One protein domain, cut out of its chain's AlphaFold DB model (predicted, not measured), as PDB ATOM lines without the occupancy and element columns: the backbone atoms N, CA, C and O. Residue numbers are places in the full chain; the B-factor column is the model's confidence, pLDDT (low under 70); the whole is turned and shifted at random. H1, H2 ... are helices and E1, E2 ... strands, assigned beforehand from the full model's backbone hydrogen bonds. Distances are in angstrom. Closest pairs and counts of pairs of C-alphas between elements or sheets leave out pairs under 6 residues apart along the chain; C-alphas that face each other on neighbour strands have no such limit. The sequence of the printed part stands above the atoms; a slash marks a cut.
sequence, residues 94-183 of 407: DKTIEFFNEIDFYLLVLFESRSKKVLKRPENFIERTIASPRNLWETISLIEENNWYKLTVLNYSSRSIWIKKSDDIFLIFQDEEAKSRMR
ATOM      1  N   ASP A  94      47.650  86.367 128.468       75.50
ATOM      2  CA  ASP A  94      47.492  87.183 129.678       75.50
ATOM      3  C   ASP A  94      48.400  88.421 129.648       75.50
ATOM      4  O   ASP A  94      47.955  89.523 129.973       75.50
ATOM      5  N   LYS A  95      49.646  88.272 129.175       82.81
ATOM      6  CA  LYS A  95      50.570  89.397 128.954       82.81
ATOM      7  C   LYS A  95      49.972  90.418 127.986       82.81
ATOM      8  O   LYS A  95      49.940  91.611 128.276       82.81
ATOM      9  N   THR A  96      49.442  89.951 126.855       88.75
ATOM     10  CA  THR A  96      48.809  90.807 125.836       88.75
ATOM     11  C   THR A  96      47.610  91.571 126.401       88.75
ATOM     12  O   THR A  96      47.428  92.753 126.107       88.75
ATOM     13  N   ILE A  97      46.797  90.919 127.235       79.56
ATOM     14  CA  ILE A  97      45.653  91.549 127.903       79.56
ATOM     15  C   ILE A  97      46.110  92.676 128.842       79.56
ATOM     16  O   ILE A  97      45.505  93.750 128.839       79.56
ATOM     17  N   GLU A  98      47.181  92.470 129.611       80.25
ATOM     18  CA  GLU A  98      47.753  93.523 130.460       80.25
ATOM     19  C   GLU A  98      48.268  94.705 129.627       80.25
ATOM     20  O   GLU A  98      47.957  95.856 129.936       80.25
ATOM     21  N   PHE A  99      48.934  94.452 128.496       86.62
ATOM     22  CA  PHE A  99      49.336  95.521 127.578       86.62
ATOM     23  C   PHE A  99      48.146  96.279 126.981       86.62
ATOM     24  O   PHE A  99      48.217  97.496 126.821       86.62
ATOM     25  N   PHE A 100      47.021  95.612 126.698       86.25
ATOM     26  CA  PHE A 100      45.797  96.305 126.280       86.25
ATOM     27  C   PHE A 100      45.303  97.268 127.367       86.25
ATOM     28  O   PHE A 100      44.878  98.379 127.050       86.25
ATOM     29  N   ASN A 101      45.376  96.890 128.647       78.62
ATOM     30  CA  ASN A 101      44.886  97.723 129.751       78.62
ATOM     31  C   ASN A 101      45.630  99.055 129.892       78.62
ATOM     32  O   ASN A 101      45.019 100.036 130.339       78.62
ATOM     33  N   GLU A 102      46.905  99.067 129.509       81.44
ATOM     34  CA  GLU A 102      47.831 100.198 129.610       81.44
ATOM     35  C   GLU A 102      48.338 100.660 128.236       81.44
ATOM     36  O   GLU A 102      49.372 101.316 128.129       81.44
ATOM     37  N   ILE A 103      47.595 100.347 127.170       88.81
ATOM     38  CA  ILE A 103      48.042 100.553 125.787       88.81
ATOM     39  C   ILE A 103      48.459 102.002 125.505       88.81
ATOM     40  O   ILE A 103      49.402 102.239 124.762       88.81
ATOM     41  N   ASP A 104      47.802 102.971 126.147       87.38
ATOM     42  CA  ASP A 104      48.101 104.399 126.026       87.38
ATOM     43  C   ASP A 104      49.551 104.725 126.432       87.38
ATOM     44  O   ASP A 104      50.232 105.498 125.758       87.38
ATOM     45  N   PHE A 105      50.038 104.104 127.513       86.81
ATOM     46  CA  PHE A 105      51.412 104.269 127.986       86.81
ATOM     47  C   PHE A 105      52.402 103.670 126.987       86.81
ATOM     48  O   PHE A 105      53.352 104.336 126.578       86.81
ATOM     49  N   TYR A 106      52.155 102.441 126.537       91.50
ATOM     50  CA  TYR A 106      53.062 101.760 125.617       91.50
ATOM     51  C   TYR A 106      53.092 102.404 124.231       91.50
ATOM     52  O   TYR A 106      54.155 102.464 123.624       91.50
ATOM     53  N   LEU A 107      51.981 102.958 123.742       93.69
ATOM     54  CA  LEU A 107      51.969 103.720 122.490       93.69
ATOM     55  C   LEU A 107      52.824 104.985 122.579       93.69
ATOM     56  O   LEU A 107      53.593 105.274 121.661       93.69
ATOM     57  N   LEU A 108      52.743 105.696 123.704       91.75
ATOM     58  CA  LEU A 108      53.581 106.866 123.941       91.75
ATOM     59  C   LEU A 108      55.065 106.493 123.989       91.75
ATOM     60  O   LEU A 108      55.896 107.229 123.471       91.75
ATOM     61  N   VAL A 109      55.394 105.370 124.621       90.12
ATOM     62  CA  VAL A 109      56.780 105.004 124.922       90.12
ATOM     63  C   VAL A 109      57.464 104.240 123.779       90.12
ATOM     64  O   VAL A 109      58.635 104.485 123.513       90.12
ATOM     65  N   LEU A 110      56.761 103.332 123.094       91.88
ATOM     66  CA  LEU A 110      57.311 102.512 122.001       91.88
ATOM     67  C   LEU A 110      57.180 103.170 120.623       91.88
ATOM     68  O   LEU A 110      57.997 102.905 119.745       91.88
ATOM     69  N   PHE A 111      56.154 103.998 120.417       92.00
ATOM     70  CA  PHE A 111      55.852 104.606 119.115       92.00
ATOM     71  C   PHE A 111      55.950 106.133 119.133       92.00
ATOM     72  O   PHE A 111      55.590 106.768 118.143       92.00
ATOM     73  N   GLU A 112      56.367 106.727 120.257       92.19
ATOM     74  CA  GLU A 112      56.461 108.184 120.457       92.19
ATOM     75  C   GLU A 112      55.163 108.931 120.098       92.19
ATOM     76  O   GLU A 112      55.159 110.118 119.773       92.19
ATOM     77  N   SER A 113      54.032 108.225 120.164       92.12
ATOM     78  CA  SER A 113      52.748 108.677 119.633       92.12
ATOM     79  C   SER A 113      51.733 108.788 120.756       92.12
ATOM     80  O   SER A 113      51.524 107.858 121.535       92.12
ATOM     81  N   ARG A 114      51.048 109.929 120.837       93.06
ATOM     82  CA  ARG A 114      49.993 110.112 121.840       93.06
ATOM     83  C   ARG A 114      48.763 109.306 121.454       93.06
ATOM     84  O   ARG A 114      48.464 109.129 120.276       93.06
ATOM     85  N   SER A 115      47.993 108.897 122.451       93.00
ATOM     86  CA  SER A 115      46.688 108.292 122.230       93.00
ATOM     87  C   SER A 115      45.552 109.180 122.729       93.00
ATOM     88  O   SER A 115      45.714 110.047 123.592       93.00
ATOM     89  N   LYS A 116      44.364 108.966 122.163       92.94
ATOM     90  CA  LYS A 116      43.116 109.580 122.606       92.94
ATOM     91  C   LYS A 116      42.010 108.537 122.622       92.94
ATOM     92  O   LYS A 116      41.685 107.945 121.591       92.94
ATOM     93  N   LYS A 117      41.373 108.376 123.783       89.56
ATOM     94  CA  LYS A 117      40.199 107.515 123.912       89.56
ATOM     95  C   LYS A 117      38.977 108.133 123.236       89.56
ATOM     96  O   LYS A 117      38.695 109.322 123.396       89.56
ATOM     97  N   VAL A 118      38.243 107.318 122.487       89.50
ATOM     98  CA  VAL A 118      36.958 107.680 121.884       89.50
ATOM     99  C   VAL A 118      35.830 106.922 122.577       89.50
ATOM    100  O   VAL A 118      36.021 105.807 123.047       89.50
ATOM    101  N   LEU A 119      34.648 107.536 122.653       81.25
ATOM    102  CA  LEU A 119      33.502 106.981 123.387       81.25
ATOM    103  C   LEU A 119      32.623 106.056 122.539       81.25
ATOM    104  O   LEU A 119      31.920 105.209 123.081       81.25
ATOM    105  N   LYS A 120      32.622 106.231 121.213       85.00
ATOM    106  CA  LYS A 120      31.774 105.453 120.305       85.00
ATOM    107  C   LYS A 120      32.600 104.367 119.624       85.00
ATOM    108  O   LYS A 120      33.621 104.667 119.006       85.00
ATOM    109  N   ARG A 121      32.113 103.126 119.688       88.25
ATOM    110  CA  ARG A 121      32.695 101.990 118.969       88.25
ATOM    111  C   ARG A 121      32.624 102.222 117.452       88.25
ATOM    112  O   ARG A 121      31.545 102.565 116.962       88.25
ATOM    113  N   PRO A 122      33.719 102.020 116.702       90.88
ATOM    114  CA  PRO A 122      33.692 102.103 115.245       90.88
ATOM    115  C   PRO A 122      32.916 100.927 114.633       90.88
ATOM    116  O   PRO A 122      32.977  99.802 115.125       90.88
ATOM    117  N   GLU A 123      32.186 101.195 113.551       90.88
ATOM    118  CA  GLU A 123      31.364 100.195 112.848       90.88
ATOM    119  C   GLU A 123      32.146  99.469 111.743       90.88
ATOM    120  O   GLU A 123      31.959  98.273 111.549       90.88
ATOM    121  N   ASN A 124      33.065 100.168 111.069       93.94
ATOM    122  CA  ASN A 124      33.930  99.606 110.032       93.94
ATOM    123  C   ASN A 124      35.344  99.445 110.581       93.94
ATOM    124  O   ASN A 124      35.929 100.429 111.035       93.94
ATOM    125  N   PHE A 125      35.886  98.229 110.537       96.38
ATOM    126  CA  PHE A 125      37.236  97.929 111.007       96.38
ATOM    127  C   PHE A 125      37.807  96.671 110.347       96.38
ATOM    128  O   PHE A 125      37.077  95.815 109.854       96.38
ATOM    129  N   ILE A 126      39.131  96.553 110.389       97.38
ATOM    130  CA  ILE A 126      39.893  95.385 109.954       97.38
ATOM    131  C   ILE A 126      40.219  94.534 111.184       97.38
ATOM    132  O   ILE A 126      40.809  95.025 112.146       97.38
ATOM    133  N   GLU A 127      39.850  93.254 111.179       96.31
ATOM    134  CA  GLU A 127      40.147  92.363 112.304       96.31
ATOM    135  C   GLU A 127      41.570  91.792 112.234       96.31
ATOM    136  O   GLU A 127      42.077  91.411 111.170       96.31
ATOM    137  N   ARG A 128      42.219  91.727 113.400       96.88
ATOM    138  CA  ARG A 128      43.497  91.047 113.618       96.88
ATOM    139  C   ARG A 128      43.450  90.284 114.934       96.88
ATOM    140  O   ARG A 128      42.946  90.789 115.938       96.88
ATOM    141  N   THR A 129      43.999  89.078 114.923       96.06
ATOM    142  CA  THR A 129      44.173  88.264 116.125       96.06
ATOM    143  C   THR A 129      45.601  88.411 116.624       96.06
ATOM    144  O   THR A 129      46.531  88.303 115.831       96.06
ATOM    145  N   ILE A 130      45.753  88.657 117.921       97.19
ATOM    146  CA  ILE A 130      47.030  88.902 118.580       97.19
ATOM    147  C   ILE A 130      47.414  87.674 119.394       97.19
ATOM    148  O   ILE A 130      46.731  87.336 120.361       97.19
ATOM    149  N   ALA A 131      48.482  86.997 118.987       93.31
ATOM    150  CA  ALA A 131      48.942  85.767 119.630       93.31
ATOM    151  C   ALA A 131      49.897  86.012 120.807       93.31
ATOM    152  O   ALA A 131      49.962  85.179 121.707       93.31
ATOM    153  N   SER A 132      50.631  87.128 120.792       95.50
ATOM    154  CA  SER A 132      51.664  87.451 121.780       95.50
ATOM    155  C   SER A 132      51.959  88.955 121.844       95.50
ATOM    156  O   SER A 132      51.582  89.683 120.915       95.50
ATOM    157  N   PRO A 133      52.672  89.434 122.884       96.12
ATOM    158  CA  PRO A 133      53.114  90.828 122.983       96.12
ATOM    159  C   PRO A 133      53.934  91.288 121.776       96.12
ATOM    160  O   PRO A 133      53.631  92.311 121.169       96.12
ATOM    161  N   ARG A 134      54.901  90.486 121.325       95.88
ATOM    162  CA  ARG A 134      55.646  90.783 120.098       95.88
ATOM    163  C   ARG A 134      54.731  90.966 118.885       95.88
ATOM    164  O   ARG A 134      54.849  91.948 118.152       95.88
ATOM    165  N   ASN A 135      53.781  90.049 118.690       96.81
ATOM    166  CA  ASN A 135      52.822  90.144 117.594       96.81
ATOM    167  C   ASN A 135      51.896  91.369 117.731       96.81
ATOM    168  O   ASN A 135      51.499  91.940 116.713       96.81
ATOM    169  N   LEU A 136      51.586  91.817 118.954       97.31
ATOM    170  CA  LEU A 136      50.859  93.065 119.195       97.31
ATOM    171  C   LEU A 136      51.611  94.260 118.610       97.31
ATOM    172  O   LEU A 136      51.046  95.006 117.809       97.31
ATOM    173  N   TRP A 137      52.876  94.433 118.986       97.19
ATOM    174  CA  TRP A 137      53.663  95.592 118.567       97.19
ATOM    175  C   TRP A 137      53.961  95.576 117.070       97.19
ATOM    176  O   TRP A 137      53.845  96.612 116.416       97.19
ATOM    177  N   GLU A 138      54.244  94.400 116.504       97.00
ATOM    178  CA  GLU A 138      54.359  94.210 115.052       97.00
ATOM    179  C   GLU A 138      53.047  94.555 114.330       97.00
ATOM    180  O   GLU A 138      53.059  95.184 113.277       97.00
ATOM    181  N   THR A 139      51.892  94.201 114.899       97.44
ATOM    182  CA  THR A 139      50.598  94.547 114.296       97.44
ATOM    183  C   THR A 139      50.334  96.049 114.356       97.44
ATOM    184  O   THR A 139      49.869  96.621 113.372       97.44
ATOM    185  N   ILE A 140      50.636  96.702 115.483       96.75
ATOM    186  CA  ILE A 140      50.432  98.148 115.656       96.75
ATOM    187  C   ILE A 140      51.349  98.954 114.730       96.75
ATOM    188  O   ILE A 140      50.895  99.938 114.146       96.75
ATOM    189  N   SER A 141      52.603  98.529 114.543       95.50
ATOM    190  CA  SER A 141      53.545  99.210 113.643       95.50
ATOM    191  C   SER A 141      53.106  99.178 112.174       95.50
ATOM    192  O   SER A 141      53.470 100.069 111.408       95.50
ATOM    193  N   LEU A 142      52.284  98.192 111.801       95.50
ATOM    194  CA  LEU A 142      51.750  97.985 110.453       95.50
ATOM    195  C   LEU A 142      50.330  98.541 110.250       95.50
ATOM    196  O   LEU A 142      49.738  98.315 109.194       95.50
ATOM    197  N   ILE A 143      49.756  99.241 111.235       94.94
ATOM    198  CA  ILE A 143      48.438  99.871 111.086       94.94
ATOM    199  C   ILE A 143      48.489 100.913 109.969       94.94
ATOM    200  O   ILE A 143      49.245 101.884 110.031       94.94
ATOM    201  N   GLU A 144      47.625 100.733 108.971       93.50
ATOM    202  CA  GLU A 144      47.443 101.711 107.910       93.50
ATOM    203  C   GLU A 144      46.746 102.960 108.441       93.50
ATOM    204  O   GLU A 144      45.808 102.910 109.247       93.50
ATOM    205  N   GLU A 145      47.201 104.104 107.946       93.12
ATOM    206  CA  GLU A 145      46.654 105.386 108.333       93.12
ATOM    207  C   GLU A 145      45.176 105.495 107.958       93.12
ATOM    208  O   GLU A 145      44.715 105.027 106.919       93.12
ATOM    209  N   ASN A 146      44.415 106.131 108.838       92.69
ATOM    210  CA  ASN A 146      42.992 106.372 108.691       92.69
ATOM    211  C   ASN A 146      42.056 105.154 108.711       92.69
ATOM    212  O   ASN A 146      40.837 105.365 108.709       92.69
ATOM    213  N   ASN A 147      42.573 103.940 108.894       95.38
ATOM    214  CA  ASN A 147      41.784 102.719 109.037       95.38
ATOM    215  C   ASN A 147      41.633 102.300 110.508       95.38
ATOM    216  O   ASN A 147      42.564 102.393 111.307       95.38
ATOM    217  N   TRP A 148      40.437 101.837 110.881       97.62
ATOM    218  CA  TRP A 148      40.209 101.216 112.186       97.62
ATOM    219  C   TRP A 148      40.595  99.744 112.140       97.62
ATOM    220  O   TRP A 148      40.203  99.020 111.228       97.62
ATOM    221  N   TYR A 149      41.286  99.290 113.176       97.81
ATOM    222  CA  TYR A 149      41.616  97.894 113.402       97.81
ATOM    223  C   TYR A 149      40.988  97.429 114.705       97.81
ATOM    224  O   TYR A 149      41.063  98.129 115.712       97.81
ATOM    225  N   LYS A 150      40.388  96.240 114.692       96.12
ATOM    226  CA  LYS A 150      39.968  95.527 115.897       96.12
ATOM    227  C   LYS A 150      41.011  94.462 116.197       96.12
ATOM    228  O   LYS A 150      41.117  93.474 115.469       96.12
ATOM    229  N   LEU A 151      41.764  94.665 117.267       96.44
ATOM    230  CA  LEU A 151      42.772  93.721 117.733       96.44
ATOM    231  C   LEU A 151      42.134  92.834 118.794       96.44
ATOM    232  O   LEU A 151      41.628  93.357 119.782       96.44
ATOM    233  N   THR A 152      42.129  91.520 118.586       91.00
ATOM    234  CA  THR A 152      41.529  90.541 119.509       91.00
ATOM    235  C   THR A 152      42.584  89.568 119.997       91.00
ATOM    236  O   THR A 152      43.325  89.028 119.184       91.00
ATOM    237  N   VAL A 153      42.651  89.311 121.298       86.44
ATOM    238  CA  VAL A 153      43.647  88.380 121.846       86.44
ATOM    239  C   VAL A 153      43.279  86.936 121.485       86.44
ATOM    240  O   VAL A 153      42.123  86.520 121.598       86.44
ATOM    241  N   LEU A 154      44.261  86.159 121.024       81.44
ATOM    242  CA  LEU A 154      44.100  84.748 120.682       81.44
ATOM    243  C   LEU A 154      43.586  83.964 121.895       81.44
ATOM    244  O   LEU A 154      44.095  84.133 122.996       81.44
ATOM    245  N   ASN A 155      42.588  83.102 121.690       75.00
ATOM    246  CA  ASN A 155      41.878  82.350 122.739       75.00
ATOM    247  C   ASN A 155      41.038  83.198 123.713       75.00
ATOM    248  O   ASN A 155      40.379  82.635 124.583       75.00
ATOM    249  N   TYR A 156      40.968  84.518 123.527       65.88
ATOM    250  CA  TYR A 156      40.123  85.404 124.324       65.88
ATOM    251  C   TYR A 156      39.252  86.282 123.411       65.88
ATOM    252  O   TYR A 156      39.470  87.483 123.258       65.88
ATOM    253  N   SER A 157      38.223  85.681 122.807       67.25
ATOM    254  CA  SER A 157      37.355  86.313 121.792       67.25
ATOM    255  C   SER A 157      36.613  87.571 122.263       67.25
ATOM    256  O   SER A 157      36.232  88.404 121.441       67.25
ATOM    257  N   SER A 158      36.425  87.735 123.575       66.19
ATOM    258  CA  SER A 158      35.821  88.918 124.203       66.19
ATOM    259  C   SER A 158      36.832  90.018 124.560       66.19
ATOM    260  O   SER A 158      36.443  91.069 125.073       66.19
ATOM    261  N   ARG A 159      38.132  89.801 124.314       72.50
ATOM    262  CA  ARG A 159      39.217  90.736 124.642       72.50
ATOM    263  C   ARG A 159      39.674  91.448 123.384       72.50
ATOM    264  O   ARG A 159      40.556  90.965 122.674       72.50
ATOM    265  N   SER A 160      39.078  92.610 123.134       87.12
ATOM    266  CA  SER A 160      39.431  93.430 121.982       87.12
ATOM    267  C   SER A 160      39.653  94.891 122.337       87.12
ATOM    268  O   SER A 160      38.975  95.450 123.200       87.12
ATOM    269  N   ILE A 161      40.551  95.520 121.588       92.44
ATOM    270  CA  ILE A 161      40.634  96.974 121.474       92.44
ATOM    271  C   ILE A 161      40.409  97.365 120.022       92.44
ATOM    272  O   ILE A 161      40.713  96.605 119.100       92.44
ATOM    273  N   TRP A 162      39.893  98.567 119.822       95.62
ATOM    274  CA  TRP A 162      39.851  99.186 118.511       95.62
ATOM    275  C   TRP A 162      40.859 100.309 118.494       95.62
ATOM    276  O   TRP A 162      40.867 101.149 119.392       95.62
ATOM    277  N   ILE A 163      41.696 100.319 117.473       97.12
ATOM    278  CA  ILE A 163      42.779 101.277 117.329       97.12
ATOM    279  C   ILE A 163      42.814 101.790 115.894       97.12
ATOM    280  O   ILE A 163      42.584 101.045 114.942       97.12
ATOM    281  N   LYS A 164      43.069 103.083 115.739       96.88
ATOM    282  CA  LYS A 164      43.255 103.742 114.449       96.88
ATOM    283  C   LYS A 164      44.420 104.707 114.564       96.88
ATOM    284  O   LYS A 164      44.451 105.503 115.501       96.88
ATOM    285  N   LYS A 165      45.321 104.687 113.586       95.25
ATOM    286  CA  LYS A 165      46.329 105.735 113.424       95.25
ATOM    287  C   LYS A 165      45.741 106.894 112.616       95.25
ATOM    288  O   LYS A 165      45.091 106.669 111.592       95.25
ATOM    289  N   SER A 166      45.911 108.115 113.103       92.50
ATOM    290  CA  SER A 166      45.500 109.348 112.434       92.50
ATOM    291  C   SER A 166      46.577 110.387 112.690       92.50
ATOM    292  O   SER A 166      46.686 110.861 113.820       92.50
ATOM    293  N   ASP A 167      47.362 110.728 111.671       87.25
ATOM    294  CA  ASP A 167      48.523 111.601 111.821       87.25
ATOM    295  C   ASP A 167      49.474 111.040 112.910       87.25
ATOM    296  O   ASP A 167      49.753 109.836 112.954       87.25
ATOM    297  N   ASP A 168      49.913 111.889 113.842       86.19
ATOM    298  CA  ASP A 168      50.806 111.536 114.956       86.19
ATOM    299  C   ASP A 168      50.065 111.029 116.212       86.19
ATOM    300  O   ASP A 168      50.622 111.006 117.317       86.19
ATOM    301  N   ILE A 169      48.782 110.659 116.085       94.81
ATOM    302  CA  ILE A 169      47.986 110.152 117.207       94.81
ATOM    303  C   ILE A 169      47.313 108.810 116.920       94.81
ATOM    304  O   ILE A 169      46.874 108.504 115.809       94.81
ATOM    305  N   PHE A 170      47.142 108.029 117.982       96.69
ATOM    306  CA  PHE A 170      46.281 106.854 117.986       96.69
ATOM    307  C   PHE A 170      44.921 107.180 118.597       96.69
ATOM    308  O   PHE A 170      44.811 107.645 119.730       96.69
ATOM    309  N   LEU A 171      43.851 106.899 117.865       96.44
ATOM    310  CA  LEU A 171      42.501 106.877 118.411       96.44
ATOM    311  C   LEU A 171      42.204 105.472 118.916       96.44
ATOM    312  O   LEU A 171      42.410 104.502 118.187       96.44
ATOM    313  N   ILE A 172      41.708 105.366 120.147       94.38
ATOM    314  CA  ILE A 172      41.485 104.075 120.800       94.38
ATOM    315  C   ILE A 172      40.069 104.005 121.351       94.38
ATOM    316  O   ILE A 172      39.628 104.897 122.070       94.38
ATOM    317  N   PHE A 173      39.363 102.925 121.050       90.88
ATOM    318  CA  PHE A 173      38.143 102.553 121.750       90.88
ATOM    319  C   PHE A 173      38.394 101.256 122.522       90.88
ATOM    320  O   PHE A 173      38.830 100.252 121.955       90.88
ATOM    321  N   GLN A 174      38.110 101.289 123.821       81.75
ATOM    322  CA  GLN A 174      38.117 100.128 124.703       81.75
ATOM    323  C   GLN A 174      36.731  99.986 125.309       81.75
ATOM    324  O   GLN A 174      36.120 100.979 125.707       81.75
ATOM    325  N   ASP A 175      36.241  98.754 125.396       70.62
ATOM    326  CA  ASP A 175      35.057  98.469 126.196       70.62
ATOM    327  C   ASP A 175      35.446  98.573 127.684       70.62
ATOM    328  O   ASP A 175      35.961  97.631 128.287       70.62
ATOM    329  N   GLU A 176      35.262  99.756 128.274       60.59
ATOM    330  CA  GLU A 176      35.552 100.008 129.693       60.59
ATOM    331  C   GLU A 176      34.699  99.123 130.617       60.59
ATOM    332  O   GLU A 176      35.145  98.742 131.705       60.59
ATOM    333  N   GLU A 177      33.507  98.704 130.175       53.91
ATOM    334  CA  GLU A 177      32.733  97.714 130.913       53.91
ATOM    335  C   GLU A 177      33.471  96.365 130.900       53.91
ATOM    336  O   GLU A 177      33.589  95.736 131.952       53.91
ATOM    337  N   ALA A 178      34.076  95.947 129.779       51.31
ATOM    338  CA  ALA A 178      34.926  94.748 129.717       51.31
ATOM    339  C   ALA A 178      36.136  94.819 130.651       51.31
ATOM    340  O   ALA A 178      36.432  93.833 131.333       51.31
ATOM    341  N   LYS A 179      36.787  95.984 130.741       49.34
ATOM    342  CA  LYS A 179      37.903  96.232 131.669       49.34
ATOM    343  C   LYS A 179      37.470  96.099 133.130       49.34
ATOM    344  O   LYS A 179      38.177  95.503 133.941       49.34
ATOM    345  N   SER A 180      36.279  96.590 133.477       44.97
ATOM    346  CA  SER A 180      35.725  96.447 134.830       44.97
ATOM    347  C   SER A 180      35.465  94.980 135.208       44.97
ATOM    348  O   SER A 180      35.746  94.570 136.337       44.97
ATOM    349  N   ARG A 181      35.027  94.160 134.241       49.91
ATOM    350  CA  ARG A 181      34.805  92.716 134.409       49.91
ATOM    351  C   ARG A 181      36.116  91.952 134.666       49.91
ATOM    352  O   ARG A 181      36.104  90.957 135.384       49.91
ATOM    353  N   MET A 182      37.251  92.421 134.135       42.97
ATOM    354  CA  MET A 182      38.565  91.749 134.222       42.97
ATOM    355  C   MET A 182      39.131  91.637 135.636       42.97
ATOM    356  O   MET A 182      39.742  90.625 135.970       42.97
ATOM    357  N   ARG A 183      38.899  92.632 136.495       42.78
ATOM    358  CA  ARG A 183      39.472  92.659 137.853       42.78
ATOM    359  C   ARG A 183      38.901  91.591 138.798       42.78
ATOM    360  O   ARG A 183      39.397  91.451 139.908       42.78
TER     361      ARG A 183
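This is residues 94 to 183 of the 407 residues of the protein "ThiF domain-containing protein" of Enterococcus gilvus (UniProt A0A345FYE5). A strongly twisted sheet of five strands is covered on one face by three short helices, H1, H2 and H3, while the other face bears no named helix and is crossed by the link from E1 to E2, residues 118 to 125. A fourth short helix, H4, lies off the sheet just past the end of E5, close to H1. The printed part has 90 residues with four named helices and five named strands, in the order H1, H2, E1, E2, H3, E3, E4, E5, H4; the sheet is mixed, with the order E1, E5, E4, E3, E2, and the class is mixed, helices and strands. The whole is compact and rounded, with a radius of gyration of the C-alphas of 11.9 A and spans of 32 by 28 by 22 A.

From the first printed residue, the elements are H1 at residues 94 to 101, H2 at 103 to 110, E1 at 114 to 117, E2 at 126 to 130, H3 at 133 to 141, E3 at 148 to 153, E4 at 160 to 166, E5 at 169 to 174 and H4 at 176 to 182. H1, H2 and H3 lie on the same face of the sheet, in two layers, helices over strands. H1 has a height over the sheet of 8.6 A and runs slantwise to the strands, at 49 degrees to E4 on the local plane. H1 and H2 are close but not clearly touching, about perpendicular at 84 degrees, with the closest C-alphas, Phe 99 and Tyr 106, 7.5 A apart. H2 has a height over the sheet of 9.4 A and runs along the strands, at 16 degrees to E5 on the local plane. The edge strand E1 is parallel to E5, with N 116 and O 170 at 2.8 A. The edge strand E2 is parallel to E3, with N 126 and O 148 at 2.8 A. E2, H3 and E3 form a strand-helix-strand unit, two parallel neighbour strands with a helix between, and its crossover is right-handed. H3 has a height over the sheet of 8.7 A and runs along the strands, at 5 degrees to E3 on the local plane. H1 and H3 touch at a steep tilt of 40 degrees, the same way, with the closest C-alphas, Thr 96 and Pro 133, 5.2 A apart. E3, E4 and E5 form a meander, each strand the antiparallel neighbour of the one before, with hairpins E3 and E4, and E4 and E5; N 149 and O 163 are at 2.8 A, and N 171 and O 164 at 2.8 A. H4 is not on the sheet; it is close to H1 but not clearly touching, with the closest C-alphas, Asn 101 and Lys 179, 7.4 A apart. In H1, H2, H3 and H4 every O i to N i+4 pair is within hydrogen-bond range.

H1 begins at C-alpha 94, (47.492, 87.183, 129.678), and is 10.9 A long; H2 is 10.2 A, E1 10.3 A and E2 12.9 A. H3 is 12.6 A and E3 16.4 A. E4, the longest strand, runs 19.5 A from C-alpha 160, (39.431, 93.430, 121.982). E5 is 15.9 A, and H4, 9.9 A, ends at C-alpha 182, (38.565, 91.749, 134.222).

The C-alphas farthest apart, those of Asp 167 and Arg 183, are 33.4 A apart. The printed part has no cut and no long link. The mean pLDDT of the printed part is 86.4; residues 156 to 158 and 176 to 183 are under 70, and H4 has a mean of 50.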